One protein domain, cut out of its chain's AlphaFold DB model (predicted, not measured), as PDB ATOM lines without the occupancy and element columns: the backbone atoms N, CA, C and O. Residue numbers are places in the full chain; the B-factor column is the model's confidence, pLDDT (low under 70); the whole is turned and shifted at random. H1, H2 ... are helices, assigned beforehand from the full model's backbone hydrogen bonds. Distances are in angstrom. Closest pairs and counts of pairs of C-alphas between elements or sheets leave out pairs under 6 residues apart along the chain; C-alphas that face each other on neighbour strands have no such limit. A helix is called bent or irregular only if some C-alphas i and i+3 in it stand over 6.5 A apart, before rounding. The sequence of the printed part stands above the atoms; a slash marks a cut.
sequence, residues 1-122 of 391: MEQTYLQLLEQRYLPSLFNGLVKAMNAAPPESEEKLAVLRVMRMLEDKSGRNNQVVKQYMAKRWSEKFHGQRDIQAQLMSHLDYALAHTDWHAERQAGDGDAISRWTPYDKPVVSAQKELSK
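This is residues 1 to 122 of the 391 residues of the protein "Uncharacterized protein conserved in bacteria" of Shigella sonnei (UniProt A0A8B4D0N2). A three-helix bundle lies beside a helical hairpin: the second arm of the long bent helix H1 runs side by side with H2 and the later part of H6, up and down. The hairpin of H3 and H4 reaches out to one side, H4 crossing H1's first arm, while short H5 makes a corner with H6 on the other side. The printed part has 122 residues with six named helices, H1 to H6 in order, and no named strand; the class is all helix. It is compact, with a radius of gyration of the C-alphas of 14.4 A, but flat, spanning 46 by 43 by 21 A.

H1, residues 2 to 27, was assigned as one helix by its hydrogen bonds but is bent: C-alphas 11 and 14 are 6.9 A apart. Arm H1a, residues 2 to 11, begins at C-alpha (-41.989, 14.147, -30.873) and measures 14.3 A; H1b, residues 14 to 27, measures 19.9 A. H2 is residues 33 to 46, 19.8 A; H3 53 to 67, 21.0 A; H4 72 to 88, 24.6 A; H5 91 to 96, 8.5 A. H6, residues 100 to 120, 29.4 A, ends at C-alpha (-37.423, 52.435, -29.233); it is irregular, C-alphas 105 and 108 being 7.2 A apart, with a kink of 58 degrees near residue 108.

H1b and H2, a hairpin, touch at a shallow tilt of 18 degrees, opposite ways; their closest C-alphas, Met 25 and Lys 35, are 5.1 A apart. H6 touches H1b, closest C-alphas Val 22 and Pro 112 at 6.9 A. H4 touches H1a with residues 81 to 88 alone, about perpendicular at 80 degrees, closest C-alphas Leu 9 and Ala 85 at 6.7 A. Every O i to N i+4 pair is within hydrogen-bond range in H1a, H1b, H2, H3, H4 and H5, and 13 of 17 in H6.

The C-alphas farthest apart, Met 1 and Lys 122, are 46.4 A apart. The printed part has no cut and no long link. Mean pLDDT of the printed part is 93.6; residue 1 alone is under 70.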
ATOM      1  N   MET A   1     -43.171  10.505 -28.863       62.78
ATOM      2  CA  MET A   1     -41.879  11.124 -28.486       62.78
ATOM      3  C   MET A   1     -41.775  12.553 -28.999       62.78
ATOM      4  O   MET A   1     -41.487  13.430 -28.201       62.78
ATOM      5  N   GLU A   2     -42.075  12.806 -30.274       77.19
ATOM      6  CA  GLU A   2     -41.989  14.147 -30.873       77.19
ATOM      7  C   GLU A   2     -42.902  15.200 -30.207       77.19
ATOM      8  O   GLU A   2     -42.421  16.255 -29.806       77.19
ATOM      9  N   GLN A   3     -44.178  14.879 -29.955       79.88
ATOM     10  CA  GLN A   3     -45.107  15.788 -29.253       79.88
ATOM     11  C   GLN A   3     -44.649  16.147 -27.829       79.88
ATOM     12  O   GLN A   3     -44.742  17.298 -27.416       79.88
ATOM     13  N   THR A   4     -44.111  15.180 -27.080       87.12
ATOM     14  CA  THR A   4     -43.594  15.405 -25.719       87.12
ATOM     15  C   THR A   4     -42.361  16.310 -25.727       87.12
ATOM     16  O   THR A   4     -42.192  17.146 -24.845       87.12
ATOM     17  N   TYR A   5     -41.496  16.163 -26.733       89.56
ATOM     18  CA  TYR A   5     -40.321  17.011 -26.896       89.56
ATOM     19  C   TYR A   5     -40.703  18.455 -27.252       89.56
ATOM     20  O   TYR A   5     -40.191  19.387 -26.633       89.56
ATOM     21  N   LEU A   6     -41.657  18.644 -28.169       90.06
ATOM     22  CA  LEU A   6     -42.169  19.966 -28.536       90.06
ATOM     23  C   LEU A   6     -42.830  20.674 -27.340       90.06
ATOM     24  O   LEU A   6     -42.530  21.834 -27.071       90.06
ATOM     25  N   GLN A   7     -43.605  19.947 -26.528       88.38
ATOM     26  CA  GLN A   7     -44.146  20.479 -25.270       88.38
ATOM     27  C   GLN A   7     -43.049  20.943 -24.301       88.38
ATOM     28  O   GLN A   7     -43.173  22.007 -23.696       88.38
ATOM     29  N   LEU A   8     -41.953  20.191 -24.147       91.69
ATOM     30  CA  LEU A   8     -40.834  20.608 -23.291       91.69
ATOM     31  C   LEU A   8     -40.107  21.842 -23.842       91.69
ATOM     32  O   LEU A   8     -39.669  22.694 -23.058       91.69
ATOM     33  N   LEU A   9     -40.003  21.966 -25.167       91.75
ATOM     34  CA  LEU A   9     -39.453  23.163 -25.796       91.75
ATOM     35  C   LEU A   9     -40.308  24.393 -25.481       91.75
ATOM     36  O   LEU A   9     -39.775  25.423 -25.067       91.75
ATOM     37  N   GLU A  10     -41.626  24.276 -25.593       90.56
ATOM     38  CA  GLU A  10     -42.545  25.384 -25.336       90.56
ATOM     39  C   GLU A  10     -42.695  25.717 -23.849       90.56
ATOM     40  O   GLU A  10     -42.764  26.883 -23.474       90.56
ATOM     41  N   GLN A  11     -42.723  24.718 -22.970       91.06
ATOM     42  CA  GLN A  11     -42.992  24.941 -21.546       91.06
ATOM     43  C   GLN A  11     -41.742  25.270 -20.728       91.06
ATOM     44  O   GLN A  11     -41.859  25.818 -19.631       91.06
ATOM     45  N   ARG A  12     -40.540  24.928 -21.212       93.38
ATOM     46  CA  ARG A  12     -39.292  25.139 -20.456       93.38
ATOM     47  C   ARG A  12     -38.225  25.872 -21.248       93.38
ATOM     48  O   ARG A  12     -37.681  26.859 -20.754       93.38
ATOM     49  N   TYR A  13     -37.916  25.402 -22.454       95.56
ATOM     50  CA  TYR A  13     -36.787  25.934 -23.213       95.56
ATOM     51  C   TYR A  13     -37.019  27.381 -23.664       95.56
ATOM     52  O   TYR A  13     -36.263  28.269 -23.266       95.56
ATOM     53  N   LEU A  14     -38.093  27.642 -24.417       96.06
ATOM     54  CA  LEU A  14     -38.441  28.984 -24.889       96.06
ATOM     55  C   LEU A  14     -38.641  29.980 -23.731       96.06
ATOM     56  O   LEU A  14     -38.012  31.039 -23.776       96.06
ATOM     57  N   PRO A  15     -39.381  29.661 -22.645       96.50
ATOM     58  CA  PRO A  15     -39.460  30.534 -21.472       96.50
ATOM     59  C   PRO A  15     -38.092  30.859 -20.863       96.50
ATOM     60  O   PRO A  15     -37.826  32.001 -20.488       96.50
ATOM     61  N   SER A  16     -37.173  29.889 -20.802       96.19
ATOM     62  CA  SER A  16     -35.805  30.137 -20.334       96.19
ATOM     63  C   SER A  16     -35.051  31.114 -21.247       96.19
ATOM     64  O   SER A  16     -34.344  31.995 -20.746       96.19
ATOM     65  N   LEU A  17     -35.217  31.005 -22.571       96.81
ATOM     66  CA  LEU A  17     -34.635  31.960 -23.520       96.81
ATOM     67  C   LEU A  17     -35.227  33.359 -23.330       96.81
ATOM     68  O   LEU A  17     -34.469  34.312 -23.145       96.81
ATOM     69  N   PHE A  18     -36.556  33.484 -23.292       97.69
ATOM     70  CA  PHE A  18     -37.240  34.763 -23.091       97.69
ATOM     71  C   PHE A  18     -36.862  35.425 -21.766       97.69
ATOM     72  O   PHE A  18     -36.555  36.613 -21.749       97.69
ATOM     73  N   ASN A  19     -36.771  34.670 -20.669       97.31
ATOM     74  CA  ASN A  19     -36.298  35.192 -19.383       97.31
ATOM     75  C   ASN A  19     -34.877  35.769 -19.488       97.31
ATOM     76  O   ASN A  19     -34.565  36.803 -18.894       97.31
ATOM     77  N   GLY A  20     -33.999  35.108 -20.246       96.25
ATOM     78  CA  GLY A  20     -32.661  35.614 -20.536       96.25
ATOM     79  C   GLY A  20     -32.678  36.880 -21.396       96.25
ATOM     80  O   GLY A  20     -31.899  37.803 -21.134       96.25
ATOM     81  N   LEU A  21     -33.543  36.933 -22.407       97.75
ATOM     82  CA  LEU A  21     -33.689  38.083 -23.297       97.75
ATOM     83  C   LEU A  21     -34.271  39.289 -22.560       97.75
ATOM     84  O   LEU A  21     -33.683  40.354 -22.647       97.75
ATOM     85  N   VAL A  22     -35.298  39.129 -21.722       97.50
ATOM     86  CA  VAL A  22     -35.825  40.218 -20.877       97.50
ATOM     87  C   VAL A  22     -34.735  40.809 -19.983       97.50
ATOM     88  O   VAL A  22     -34.611  42.025 -19.883       97.50
ATOM     89  N   LYS A  23     -33.895  39.965 -19.368       96.56
ATOM     90  CA  LYS A  23     -32.757  40.450 -18.569       96.56
ATOM     91  C   LYS A  23     -31.774  41.276 -19.402       96.56
ATOM     92  O   LYS A  23     -31.331  42.314 -18.930       96.56
ATOM     93  N   ALA A  24     -31.456  40.832 -20.619       96.19
ATOM     94  CA  ALA A  24     -30.575  41.575 -21.520       96.19
ATOM     95  C   ALA A  24     -31.223  42.884 -21.998       96.19
ATOM     96  O   ALA A  24     -30.584  43.925 -21.967       96.19
ATOM     97  N   MET A  25     -32.512  42.858 -22.338       96.50
ATOM     98  CA  MET A  25     -33.278  44.032 -22.757       96.50
ATOM     99  C   MET A  25     -33.318  45.106 -21.663       96.50
ATOM    100  O   MET A  25     -33.213  46.288 -21.966       96.50
ATOM    101  N   ASN A  26     -33.433  44.697 -20.396       95.12
ATOM    102  CA  ASN A  26     -33.425  45.608 -19.250       95.12
ATOM    103  C   ASN A  26     -32.025  46.145 -18.908       95.12
ATOM    104  O   ASN A  26     -31.927  47.212 -18.311       95.12
ATOM    105  N   ALA A  27     -30.966  45.397 -19.231       95.88
ATOM    106  CA  ALA A  27     -29.581  45.813 -19.007       95.88
ATOM    107  C   ALA A  27     -29.045  46.708 -20.134       95.88
ATOM    108  O   ALA A  27     -28.166  47.533 -19.887       95.88
ATOM    109  N   ALA A  28     -29.576  46.550 -21.348       95.50
ATOM    110  CA  ALA A  28     -29.179  47.331 -22.507       95.50
ATOM    111  C   ALA A  28     -29.462  48.831 -22.289       95.50
ATOM    112  O   ALA A  28     -30.529  49.183 -21.756       95.50
ATOM    113  N   PRO A  29     -28.561  49.729 -22.732       95.31
ATOM    114  CA  PRO A  29     -28.761  51.165 -22.595       95.31
ATOM    115  C   PRO A  29     -30.096  51.624 -23.207       95.31
ATOM    116  O   PRO A  29     -30.569  51.015 -24.179       95.31
ATOM    117  N   PRO A  30     -30.725  52.683 -22.666       93.25
ATOM    118  CA  PRO A  30     -31.922  53.256 -23.264       93.25
ATOM    119  C   PRO A  30     -31.692  53.635 -24.726       93.25
ATOM    120  O   PRO A  30     -30.615  54.116 -25.066       93.25
ATOM    121  N   GLU A  31     -32.702  53.419 -25.570       91.69
ATOM    122  CA  GLU A  31     -32.686  53.880 -26.966       91.69
ATOM    123  C   GLU A  31     -31.455  53.385 -27.774       91.69
ATOM    124  O   GLU A  31     -30.930  54.078 -28.648       91.69
ATOM    125  N   SER A  32     -30.976  52.172 -27.472       91.50
ATOM    126  CA  SER A  32     -29.781  51.576 -28.087       91.50
ATOM    127  C   SER A  32     -30.096  50.491 -29.118       91.50
ATOM    128  O   SER A  32     -31.121  49.805 -29.033       91.50
ATOM    129  N   GLU A  33     -29.153  50.264 -30.043       89.75
ATOM    130  CA  GLU A  33     -29.203  49.105 -30.943       89.75
ATOM    131  C   GLU A  33     -29.254  47.809 -30.144       89.75
ATOM    132  O   GLU A  33     -30.081  46.963 -30.447       89.75
ATOM    133  N   GLU A  34     -28.458  47.681 -29.079       91.88
ATOM    134  CA  GLU A  34     -28.411  46.460 -28.274       91.88
ATOM    135  C   GLU A  34     -29.807  46.072 -27.764       91.88
ATOM    136  O   GLU A  34     -30.227  44.915 -27.881       91.88
ATOM    137  N   LYS A  35     -30.575  47.053 -27.270       95.06
ATOM    138  CA  LYS A  35     -31.961  46.836 -26.843       95.06
ATOM    139  C   LYS A  35     -32.862  46.454 -28.021       95.06
ATOM    140  O   LYS A  35     -33.677  45.537 -27.892       95.06
ATOM    141  N   LEU A  36     -32.703  47.112 -29.173       92.19
ATOM    142  CA  LEU A  36     -33.440  46.796 -30.401       92.19
ATOM    143  C   LEU A  36     -33.130  45.385 -30.921       92.19
ATOM    144  O   LEU A  36     -34.053  44.673 -31.313       92.19
ATOM    145  N   ALA A  37     -31.874  44.940 -30.879       91.94
ATOM    146  CA  ALA A  37     -31.461  43.594 -31.259       91.94
ATOM    147  C   ALA A  37     -32.083  42.533 -30.348       91.94
ATOM    148  O   ALA A  37     -32.599  41.527 -30.841       91.94
ATOM    149  N   VAL A  38     -32.103  42.772 -29.032       96.12
ATOM    150  CA  VAL A  38     -32.766  41.871 -28.080       96.12
ATOM    151  C   VAL A  38     -34.265  41.785 -28.381       96.12
ATOM    152  O   VAL A  38     -34.807  40.683 -28.494       96.12
ATOM    153  N   LEU A  39     -34.927  42.932 -28.561       96.06
ATOM    154  CA  LEU A  39     -36.351  42.997 -28.893       96.06
ATOM    155  C   LEU A  39     -36.659  42.283 -30.218       96.06
ATOM    156  O   LEU A  39     -37.625  41.525 -30.301       96.06
ATOM    157  N   ARG A  40     -35.815  42.472 -31.237       94.00
ATOM    158  CA  ARG A  40     -35.908  41.806 -32.542       94.00
ATOM    159  C   ARG A  40     -35.880  40.289 -32.388       94.00
ATOM    160  O   ARG A  40     -36.751  39.612 -32.924       94.00
ATOM    161  N   VAL A  41     -34.943  39.759 -31.602       95.94
ATOM    162  CA  VAL A  41     -34.849  38.316 -31.330       95.94
ATOM    163  C   VAL A  41     -36.060  37.807 -30.551       95.94
ATOM    164  O   VAL A  41     -36.593  36.758 -30.900       95.94
ATOM    165  N   MET A  42     -36.542  38.552 -29.550       96.88
ATOM    166  CA  MET A  42     -37.766  38.189 -28.825       96.88
ATOM    167  C   MET A  42     -38.974  38.103 -29.765       96.88
ATOM    168  O   MET A  42     -39.691  37.105 -29.743       96.88
ATOM    169  N   ARG A  43     -39.169  39.105 -30.629       95.38
ATOM    170  CA  ARG A  43     -40.265  39.125 -31.608       95.38
ATOM    171  C   ARG A  43     -40.147  37.980 -32.612       95.38
ATOM    172  O   ARG A  43     -41.134  37.312 -32.874       95.38
ATOM    173  N   MET A  44     -38.949  37.697 -33.124       94.56
ATOM    174  CA  MET A  44     -38.728  36.598 -34.076       94.56
ATOM    175  C   MET A  44     -38.889  35.204 -33.451       94.56
ATOM    176  O   MET A  44     -39.270  34.268 -34.152       94.56
ATOM    177  N   LEU A  45     -38.606  35.036 -32.156       95.50
ATOM    178  CA  LEU A  45     -38.872  33.781 -31.442       95.50
ATOM    179  C   LEU A  45     -40.375  33.536 -31.266       95.50
ATOM    180  O   LEU A  45     -40.833  32.406 -31.402       95.50
ATOM    181  N   GLU A  46     -41.133  34.592 -30.987       94.31
ATOM    182  CA  GLU A  46     -42.570  34.527 -30.719       94.31
ATOM    183  C   GLU A  46     -43.422  34.448 -31.996       94.31
ATOM    184  O   GLU A  46     -44.324  33.617 -32.072       94.31
ATOM    185  N   ASP A  47     -43.130  35.278 -32.997       93.31
ATOM    186  CA  ASP A  47     -43.965  35.502 -34.180       93.31
ATOM    187  C   ASP A  47     -43.246  35.032 -35.452       93.31
ATOM    188  O   ASP A  47     -42.216  35.585 -35.857       93.31
ATOM    189  N   LYS A  48     -43.785  33.986 -36.091       92.81
ATOM    190  CA  LYS A  48     -43.182  33.382 -37.291       92.81
ATOM    191  C   LYS A  48     -43.262  34.293 -38.522       92.81
ATOM    192  O   LYS A  48     -42.449  34.129 -39.431       92.81
ATOM    193  N   SER A  49     -44.189  35.254 -38.569       88.25
ATOM    194  CA  SER A  49     -44.476  36.051 -39.775       88.25
ATOM    195  C   SER A  49     -43.329  36.970 -40.217       88.25
ATOM    196  O   SER A  49     -43.153  37.198 -41.411       88.25
ATOM    197  N   GLY A  50     -42.526  37.466 -39.270       81.81
ATOM    198  CA  GLY A  50     -41.332  38.287 -39.519       81.81
ATOM    199  C   GLY A  50     -40.029  37.605 -39.103       81.81
ATOM    200  O   GLY A  50     -39.006  38.268 -38.921       81.81
ATOM    201  N   ARG A  51     -40.055  36.283 -38.895       88.88
ATOM    202  CA  ARG A  51     -38.926  35.518 -38.363       88.88
ATOM    203  C   ARG A  51     -37.811  35.381 -39.396       88.88
ATOM    204  O   ARG A  51     -37.969  34.720 -40.418       88.88
ATOM    205  N   ASN A  52     -36.632  35.905 -39.061       89.38
ATOM    206  CA  ASN A  52     -35.382  35.546 -39.723       89.38
ATOM    207  C   ASN A  52     -34.588  34.589 -38.821       89.38
ATOM    208  O   ASN A  52     -33.989  34.997 -37.824       89.38
ATOM    209  N   ASN A  53     -34.572  33.301 -39.181       92.00
ATOM    210  CA  ASN A  53     -33.912  32.261 -38.386       92.00
ATOM    211  C   ASN A  53     -32.414  32.528 -38.193       92.00
ATOM    212  O   ASN A  53     -31.880  32.254 -37.122       92.00
ATOM    213  N   GLN A  54     -31.730  33.063 -39.205       89.94
ATOM    214  CA  GLN A  54     -30.295  33.315 -39.131       89.94
ATOM    215  C   GLN A  54     -29.971  34.398 -38.098       89.94
ATOM    216  O   GLN A  54     -29.055  34.209 -37.299       89.94
ATOM    217  N   VAL A  55     -30.758  35.477 -38.052       88.25
ATOM    218  CA  VAL A  55     -30.594  36.561 -37.067       88.25
ATOM    219  C   VAL A  55     -30.731  36.028 -35.640       88.25
ATOM    220  O   VAL A  55     -29.875  36.291 -34.795       88.25
ATOM    221  N   VAL A  56     -31.767  35.224 -35.377       94.44
ATOM    222  CA  VAL A  56     -31.987  34.626 -34.050       94.44
ATOM    223  C   VAL A  56     -30.829  33.705 -33.663       94.44
ATOM    224  O   VAL A  56     -30.278  33.832 -32.569       94.44
ATOM    225  N   LYS A  57     -30.417  32.807 -34.567       95.81
ATOM    226  CA  LYS A  57     -29.317  31.868 -34.313       95.81
ATOM    227  C   LYS A  57     -27.995  32.586 -34.055       95.81
ATOM    228  O   LYS A  57     -27.304  32.233 -33.106       95.81
ATOM    229  N   GLN A  58     -27.648  33.602 -34.846       92.50
ATOM    230  CA  GLN A  58     -26.404  34.361 -34.673       92.50
ATOM    231  C   GLN A  58     -26.358  35.082 -33.323       92.50
ATOM    232  O   GLN A  58     -25.359  34.986 -32.608       92.50
ATOM    233  N   TYR A  59     -27.451  35.747 -32.941       94.06
ATOM    234  CA  TYR A  59     -27.534  36.420 -31.647       94.06
ATOM    235  C   TYR A  59     -27.379  35.428 -30.485       94.06
ATOM    236  O   TYR A  59     -26.581  35.643 -29.569       94.06
ATOM    237  N   MET A  60     -28.106  34.307 -30.534       96.75
ATOM    238  CA  MET A  60     -28.050  33.292 -29.481       96.75
ATOM    239  C   MET A  60     -26.691  32.584 -29.430       96.75
ATOM    240  O   MET A  60     -26.178  32.352 -28.337       96.75
ATOM    241  N   ALA A  61     -26.064  32.323 -30.582       94.81
ATOM    242  CA  ALA A  61     -24.713  31.771 -30.665       94.81
ATOM    243  C   ALA A  61     -23.687  32.679 -29.978       94.81
ATOM    244  O   ALA A  61     -22.918  32.199 -29.147       94.81
ATOM    245  N   LYS A  62     -23.709  33.990 -30.269       93.00
ATOM    246  CA  LYS A  62     -22.822  34.968 -29.618       93.00
ATOM    247  C   LYS A  62     -23.007  34.939 -28.101       93.00
ATOM    248  O   LYS A  62     -22.052  34.718 -27.359       93.00
ATOM    249  N   ARG A  63     -24.258  35.041 -27.651       94.12
ATOM    250  CA  ARG A  63     -24.619  35.017 -26.228       94.12
ATOM    251  C   ARG A  63     -24.158  33.741 -25.514       94.12
ATOM    252  O   ARG A  63     -23.723  33.789 -24.363       94.12
ATOM    253  N   TRP A  64     -24.296  32.580 -26.150       96.06
ATOM    254  CA  TRP A  64     -23.868  31.311 -25.560       96.06
ATOM    255  C   TRP A  64     -22.359  31.109 -25.613       96.06
ATOM    256  O   TRP A  64     -21.826  30.513 -24.684       96.06
ATOM    257  N   SER A  65     -21.670  31.627 -26.630       93.31
ATOM    258  CA  SER A  65     -20.205  31.615 -26.689       93.31
ATOM    259  C   SER A  65     -19.589  32.381 -25.513       93.31
ATOM    260  O   SER A  65     -18.662  31.889 -24.870       93.31
ATOM    261  N   GLU A  66     -20.162  33.540 -25.176       92.00
ATOM    262  CA  GLU A  66     -19.749  34.354 -24.025       92.00
ATOM    263  C   GLU A  66     -20.044  33.652 -22.690       92.00
ATOM    264  O   GLU A  66     -19.203  33.613 -21.795       92.00
ATOM    265  N   LYS A  67     -21.237  33.059 -22.547       92.81
ATOM    266  CA  LYS A  67     -21.677  32.453 -21.280       92.81
ATOM    267  C   LYS A  67     -21.105  31.055 -21.016       92.81
ATOM    268  O   LYS A  67     -20.863  30.701 -19.865       92.81
ATOM    269  N   PHE A  68     -20.945  30.248 -22.056       94.12
ATOM    270  CA  PHE A  68     -20.524  28.846 -21.989       94.12
ATOM    271  C   PHE A  68     -19.183  28.660 -22.705       94.12
ATOM    272  O   PHE A  68     -19.013  27.745 -23.517       94.12
ATOM    273  N   HIS A  69     -18.234  29.560 -22.438       93.25
ATOM    274  CA  HIS A  69     -16.920  29.558 -23.070       93.25
ATOM    275  C   HIS A  69     -16.222  28.196 -22.909       93.25
ATOM    276  O   HIS A  69     -16.193  27.619 -21.823       93.25
ATOM    277  N   GLY A  70     -15.701  27.649 -24.012       92.06
ATOM    278  CA  GLY A  70     -15.060  26.327 -24.048       92.06
ATOM    279  C   GLY A  70     -16.010  25.117 -24.027       92.06
ATOM    280  O   GLY A  70     -15.564  24.004 -24.294       92.06
ATOM    281  N   GLN A  71     -17.314  25.294 -23.789       96.19
ATOM    282  CA  GLN A  71     -18.292  24.196 -23.676       96.19
ATOM    283  C   GLN A  71     -19.021  23.952 -25.007       96.19
ATOM    284  O   GLN A  71     -20.224  24.193 -25.136       96.19
ATOM    285  N   ARG A  72     -18.281  23.484 -26.022       94.12
ATOM    286  CA  ARG A  72     -18.785  23.325 -27.403       94.12
ATOM    287  C   ARG A  72     -20.020  22.428 -27.508       94.12
ATOM    288  O   ARG A  72     -20.956  22.787 -28.217       94.12
ATOM    289  N   ASP A  73     -20.058  21.322 -26.768       96.62
ATOM    290  CA  ASP A  73     -21.180  20.374 -26.823       96.62
ATOM    291  C   ASP A  73     -22.486  21.001 -26.322       96.62
ATOM    292  O   ASP A  73     -23.540  20.820 -26.928       96.62
ATOM    293  N   ILE A  74     -22.415  21.804 -25.257       95.81
ATOM    294  CA  ILE A  74     -23.581  22.514 -24.717       95.81
ATOM    295  C   ILE A  74     -24.065  23.569 -25.709       95.81
ATOM    296  O   ILE A  74     -25.264  23.668 -25.963       95.81
ATOM    297  N   GLN A  75     -23.148  24.328 -26.316       95.00
ATOM    298  CA  GLN A  75     -23.504  25.310 -27.344       95.00
ATOM    299  C   GLN A  75     -24.185  24.643 -28.551       95.00
ATOM    300  O   GLN A  75     -25.195  25.151 -29.039       95.00
ATOM    301  N   ALA A  76     -23.684  23.485 -28.994       96.31
ATOM    302  CA  ALA A  76     -24.270  22.722 -30.093       96.31
ATOM    303  C   ALA A  76     -25.671  22.181 -29.750       96.31
ATOM    304  O   ALA A  76     -26.586  22.292 -30.567       96.31
ATOM    305  N   GLN A  77     -25.869  21.655 -28.537       96.69
ATOM    306  CA  GLN A  77     -27.179  21.175 -28.078       96.69
ATOM    307  C   GLN A  77     -28.205  22.312 -27.986       96.69
ATOM    308  O   GLN A  77     -29.309  22.189 -28.515       96.69
ATOM    309  N   LEU A  78     -27.832  23.449 -27.388       96.81
ATOM    310  CA  LEU A  78     -28.686  24.641 -27.329       96.81
ATOM    311  C   LEU A  78     -29.075  25.123 -28.735       96.81
ATOM    312  O   LEU A  78     -30.242  25.431 -28.986       96.81
ATOM    313  N   MET A  79     -28.127  25.123 -29.677       97.44
ATOM    314  CA  MET A  79     -28.416  25.471 -31.067       97.44
ATOM    315  C   MET A  79     -29.388  24.482 -31.717       97.44
ATOM    316  O   MET A  79     -30.344  24.906 -32.353       97.44
ATOM    317  N   SER A  80     -29.215  23.176 -31.501       97.19
ATOM    318  CA  SER A  80     -30.136  22.159 -32.026       97.19
ATOM    319  C   SER A  80     -31.567  22.331 -31.492       97.19
ATOM    320  O   SER A  80     -32.531  22.265 -32.258       97.19
ATOM    321  N   HIS A  81     -31.722  22.632 -30.199       97.12
ATOM    322  CA  HIS A  81     -33.028  22.924 -29.603       97.12
ATOM    323  C   HIS A  81     -33.656  24.204 -30.167       97.12
ATOM    324  O   HIS A  81     -34.857  24.237 -30.433       97.12
ATOM    325  N   LEU A  82     -32.852  25.253 -30.374       97.56
ATOM    326  CA  LEU A  82     -33.306  26.498 -30.992       97.56
ATOM    327  C   LEU A  82     -33.746  26.281 -32.440       97.56
ATOM    328  O   LEU A  82     -34.804  26.765 -32.826       97.56
ATOM    329  N   ASP A  83     -32.976  25.524 -33.214       96.75
ATOM    330  CA  ASP A  83     -33.293  25.182 -34.598       96.75
ATOM    331  C   ASP A  83     -34.637  24.472 -34.703       96.75
ATOM    332  O   ASP A  83     -35.477  24.845 -35.526       96.75
ATOM    333  N   TYR A  84     -34.865  23.491 -33.827       96.12
ATOM    334  CA  TYR A  84     -36.127  22.769 -33.794       96.12
ATOM    335  C   TYR A  84     -37.287  23.677 -33.365       96.12
ATOM    336  O   TYR A  84     -38.332  23.659 -34.012       96.12
ATOM    337  N   ALA A  85     -37.112  24.512 -32.336       95.88
ATOM    338  CA  ALA A  85     -38.145  25.460 -31.912       95.88
ATOM    339  C   ALA A  85     -38.513  26.443 -33.042       95.88
ATOM    340  O   ALA A  85     -39.680  26.570 -33.399       95.88
ATOM    341  N   LEU A  86     -37.519  27.057 -33.694       95.44
ATOM    342  CA  LEU A  86     -37.733  27.994 -34.804       95.44
ATOM    343  C   LEU A  86     -38.455  27.366 -36.004       95.44
ATOM    344  O   LEU A  86     -39.129  28.081 -36.749       95.44
ATOM    345  N   ALA A  87     -38.321  26.058 -36.216       94.81
ATOM    346  CA  ALA A  87     -39.024  25.354 -37.283       94.81
ATOM    347  C   ALA A  87     -40.494  25.050 -36.933       94.81
ATOM    348  O   ALA A  87     -41.343  25.088 -37.828       94.81
ATOM    349  N   HIS A  88     -40.804  24.799 -35.656       94.50
ATOM    350  CA  HIS A  88     -42.070  24.173 -35.258       94.50
ATOM    351  C   HIS A  88     -43.007  25.041 -34.405       94.50
ATOM    352  O   HIS A  88     -44.173  24.682 -34.303       94.50
ATOM    353  N   THR A  89     -42.561  26.165 -33.833       93.31
ATOM    354  CA  THR A  89     -43.402  26.980 -32.930       93.31
ATOM    355  C   THR A  89     -43.861  28.297 -33.556       93.31
ATOM    356  O   THR A  89     -43.096  28.959 -34.274       93.31
ATOM    357  N   ASP A  90     -45.083  28.727 -33.232       94.88
ATOM    358  CA  ASP A  90     -45.629  30.045 -33.586       94.88
ATOM    359  C   ASP A  90     -46.596  30.537 -32.499       94.88
ATOM    360  O   ASP A  90     -47.820  30.540 -32.656       94.88
ATOM    361  N   TRP A  91     -46.025  30.967 -31.368       94.38
ATOM    362  CA  TRP A  91     -46.802  31.447 -30.224       94.38
ATOM    363  C   TRP A  91     -47.667  32.652 -30.577       94.38
ATOM    364  O   TRP A  91     -48.705  32.861 -29.954       94.38
ATOM    365  N   HIS A  92     -47.269  33.467 -31.557       94.25
ATOM    366  CA  HIS A  92     -48.117  34.551 -32.029       94.25
ATOM    367  C   HIS A  92     -49.399  34.014 -32.666       94.25
ATOM    368  O   HIS A  92     -50.490  34.384 -32.231       94.25
ATOM    369  N   ALA A  93     -49.279  33.128 -33.660       95.12
ATOM    370  CA  ALA A  93     -50.436  32.558 -34.346       95.12
ATOM    371  C   ALA A  93     -51.337  31.750 -33.399       95.12
ATOM    372  O   ALA A  93     -52.556  31.901 -33.454       95.12
ATOM    373  N   GLU A  94     -50.756  30.965 -32.486       95.25
ATOM    374  CA  GLU A  94     -51.494  30.222 -31.450       95.25
ATOM    375  C   GLU A  94     -52.335  31.162 -30.571       95.25
ATOM    376  O   GLU A  94     -53.530  30.940 -30.369       95.25
ATOM    377  N   ARG A  95     -51.749  32.275 -30.108       95.06
ATOM    378  CA  ARG A  95     -52.478  33.282 -29.322       95.06
ATOM    379  C   ARG A  95     -53.575  33.964 -30.131       95.06
ATOM    380  O   ARG A  95     -54.652  34.197 -29.590       95.06
ATOM    381  N   GLN A  96     -53.328  34.277 -31.406       94.06
ATOM    382  CA  GLN A  96     -54.357  34.842 -32.293       94.06
ATOM    383  C   GLN A  96     -55.514  33.859 -32.532       94.06
ATOM    384  O   GLN A  96     -56.654  34.290 -32.686       94.06
ATOM    385  N   ALA A  97     -55.241  32.554 -32.516       96.19
ATOM    386  CA  ALA A  97     -56.247  31.498 -32.587       96.19
ATOM    387  C   ALA A  97     -56.987  31.250 -31.254       96.19
ATOM    388  O   ALA A  97     -57.926  30.455 -31.220       96.19
ATOM    389  N   GLY A  98     -56.605  31.936 -30.171       94.62
ATOM    390  CA  GLY A  98     -57.243  31.819 -28.860       94.62
ATOM    391  C   GLY A  98     -56.712  30.678 -27.987       94.62
ATOM    392  O   GLY A  98     -57.388  30.298 -27.031       94.62
ATOM    393  N   ASP A  99     -55.526  30.135 -28.280       95.50
ATOM    394  CA  ASP A  99     -54.896  29.107 -27.446       95.50
ATOM    395  C   ASP A  99     -54.556  29.664 -26.049       95.50
ATOM    396  O   ASP A  99     -53.714  30.556 -25.889       95.50
ATOM    397  N   GLY A 100     -55.228  29.138 -25.020       93.50
ATOM    398  CA  GLY A 100     -55.080  29.595 -23.638       93.50
ATOM    399  C   GLY A 100     -53.693  29.336 -23.044       93.50
ATOM    400  O   GLY A 100     -53.198  30.158 -22.265       93.50
ATOM    401  N   ASP A 101     -53.034  28.247 -23.441       90.38
ATOM    402  CA  ASP A 101     -51.705  27.911 -22.943       90.38
ATOM    403  C   ASP A 101     -50.655  28.842 -23.563       90.38
ATOM    404  O   ASP A 101     -49.783  29.345 -22.852       90.38
ATOM    405  N   ALA A 102     -50.758  29.144 -24.860       92.06
ATOM    406  CA  ALA A 102     -49.890  30.110 -25.533       92.06
ATOM    407  C   ALA A 102     -50.052  31.528 -24.954       92.06
ATOM    408  O   ALA A 102     -49.063  32.236 -24.738       92.06
ATOM    409  N   ILE A 103     -51.289  31.935 -24.634       94.50
ATOM    410  CA  ILE A 103     -51.574  33.213 -23.960       94.50
ATOM    411  C   ILE A 103     -50.903  33.250 -22.581       94.50
ATOM    412  O   ILE A 103     -50.212  34.219 -22.247       94.50
ATOM    413  N   SER A 104     -51.058  32.184 -21.792       94.38
ATOM    414  CA  SER A 104     -50.452  32.081 -20.464       94.38
ATOM    415  C   SER A 104     -48.920  32.132 -20.526       94.38
ATOM    416  O   SER A 104     -48.302  32.922 -19.809       94.38
ATOM    417  N   ARG A 105     -48.302  31.383 -21.453       94.06
ATOM    418  CA  ARG A 105     -46.842  31.378 -21.675       94.06
ATOM    419  C   ARG A 105     -46.290  32.758 -22.041       94.06
ATOM    420  O   ARG A 105     -45.201  33.104 -21.591       94.06
ATOM    421  N   TRP A 106     -47.015  33.545 -22.840       95.38
ATOM    422  CA  TRP A 106     -46.564  34.874 -23.279       95.38
ATOM    423  C   TRP A 106     -46.790  35.989 -22.250       95.38
ATOM    424  O   TRP A 106     -46.061  36.981 -22.246       95.38
ATOM    425  N   THR A 107     -47.769  35.830 -21.357       95.69
ATOM    426  CA  THR A 107     -48.188  36.857 -20.384       95.69
ATOM    427  C   THR A 107     -47.026  37.537 -19.630       95.69
ATOM    428  O   THR A 107     -47.049  38.765 -19.509       95.69
ATOM    429  N   PRO A 108     -45.975  36.828 -19.163       96.31
ATOM    430  CA  PRO A 108     -44.841  37.465 -18.484       96.31
ATOM    431  C   PRO A 108     -43.996  38.400 -19.369       96.31
ATOM    432  O   PRO A 108     -43.283  39.258 -18.845       96.31
ATOM    433  N   TYR A 109     -44.044  38.231 -20.693       96.75
ATOM    434  CA  TYR A 109     -43.174  38.906 -21.663       96.75
ATOM    435  C   TYR A 109     -43.852  40.070 -22.385       96.75
ATOM    436  O   TYR A 109     -43.157  40.951 -22.892       96.75
ATOM    437  N   ASP A 110     -45.185  40.115 -22.364       94.44
ATOM    438  CA  ASP A 110     -45.985  41.130 -23.046       94.44
ATOM    439  C   ASP A 110     -45.606  42.562 -22.629       94.44
ATOM    440  O   ASP A 110     -45.185  43.372 -23.456       94.44
ATOM    441  N   LYS A 111     -45.641  42.855 -21.321       95.69
ATOM    442  CA  LYS A 111     -45.277  44.178 -20.787       95.69
ATOM    443  C   LYS A 111     -43.848  44.602 -21.156       95.69
ATOM    444  O   LYS A 111     -43.705  45.698 -21.697       95.69
ATOM    445  N   PRO A 112     -42.799  43.797 -20.884       96.12
ATOM    446  CA  PRO A 112     -41.435  44.138 -21.287       96.12
ATOM    447  C   PRO A 112     -41.303  44.461 -22.780       96.12
ATOM    448  O   PRO A 112     -40.673  45.457 -23.131       96.12
ATOM    449  N   VAL A 113     -41.920  43.654 -23.649       96.31
ATOM    450  CA  VAL A 113     -41.875  43.849 -25.106       96.31
ATOM    451  C   VAL A 113     -42.560  45.153 -25.502       96.31
ATOM    452  O   VAL A 113     -41.941  45.976 -26.169       96.31
ATOM    453  N   VAL A 114     -43.786  45.399 -25.034       95.44
ATOM    454  CA  VAL A 114     -44.531  46.632 -25.344       95.44
ATOM    455  C   VAL A 114     -43.807  47.875 -24.820       95.44
ATOM    456  O   VAL A 114     -43.752  48.902 -25.500       95.44
ATOM    457  N   SER A 115     -43.212  47.805 -23.625       95.62
ATOM    458  CA  SER A 115     -42.409  48.902 -23.076       95.62
ATOM    459  C   SER A 115     -41.185  49.205 -23.940       95.62
ATOM    460  O   SER A 115     -40.956  50.372 -24.256       95.62
ATOM    461  N   ALA A 116     -40.443  48.180 -24.366       95.56
ATOM    462  CA  ALA A 116     -39.288  48.352 -25.243       95.56
ATOM    463  C   ALA A 116     -39.689  48.878 -26.630       95.56
ATOM    464  O   ALA A 116     -39.035  49.780 -27.146       95.56
ATOM    465  N   GLN A 117     -40.795  48.388 -27.201       94.75
ATOM    466  CA  GLN A 117     -41.349  48.901 -28.459       94.75
ATOM    467  C   GLN A 117     -41.660  50.397 -28.358       94.75
ATOM    468  O   GLN A 117     -41.210  51.169 -29.201       94.75
ATOM    469  N   LYS A 118     -42.362  50.817 -27.297       93.88
ATOM    470  CA  LYS A 118     -42.715  52.223 -27.054       93.88
ATOM    471  C   LYS A 118     -41.494  53.111 -26.814       93.88
ATOM    472  O   LYS A 118     -41.510  54.288 -27.165       93.88
ATOM    473  N   GLU A 119     -40.466  52.588 -26.154       94.12
ATOM    474  CA  GLU A 119     -39.207  53.300 -25.940       94.12
ATOM    475  C   GLU A 119     -38.478  53.510 -27.272       94.12
ATOM    476  O   GLU A 119     -38.244  54.644 -27.677       94.12
ATOM    477  N   LEU A 120     -38.202  52.424 -27.994       91.94
ATOM    478  CA  LEU A 120     -37.423  52.435 -29.233       91.94
ATOM    479  C   LEU A 120     -38.158  53.108 -30.403       91.94
ATOM    480  O   LEU A 120     -37.520  53.611 -31.332       91.94
ATOM    481  N   SER A 121     -39.492  53.173 -30.362       90.56
ATOM    482  CA  SER A 121     -40.281  53.925 -31.343       90.56
ATOM    483  C   SER A 121     -40.112  55.441 -31.234       90.56
ATOM    484  O   SER A 121     -40.483  56.140 -32.171       90.56
ATOM    485  N   LYS A 122     -39.580  55.964 -30.117       90.69
ATOM    486  CA  LYS A 122     -39.314  57.406 -29.961       90.69
ATOM    487  C   LYS A 122     -38.177  57.886 -30.851       90.69
ATOM    488  O   LYS A 122     -38.171  59.047 -31.250       90.69
TER     489      LYS A 122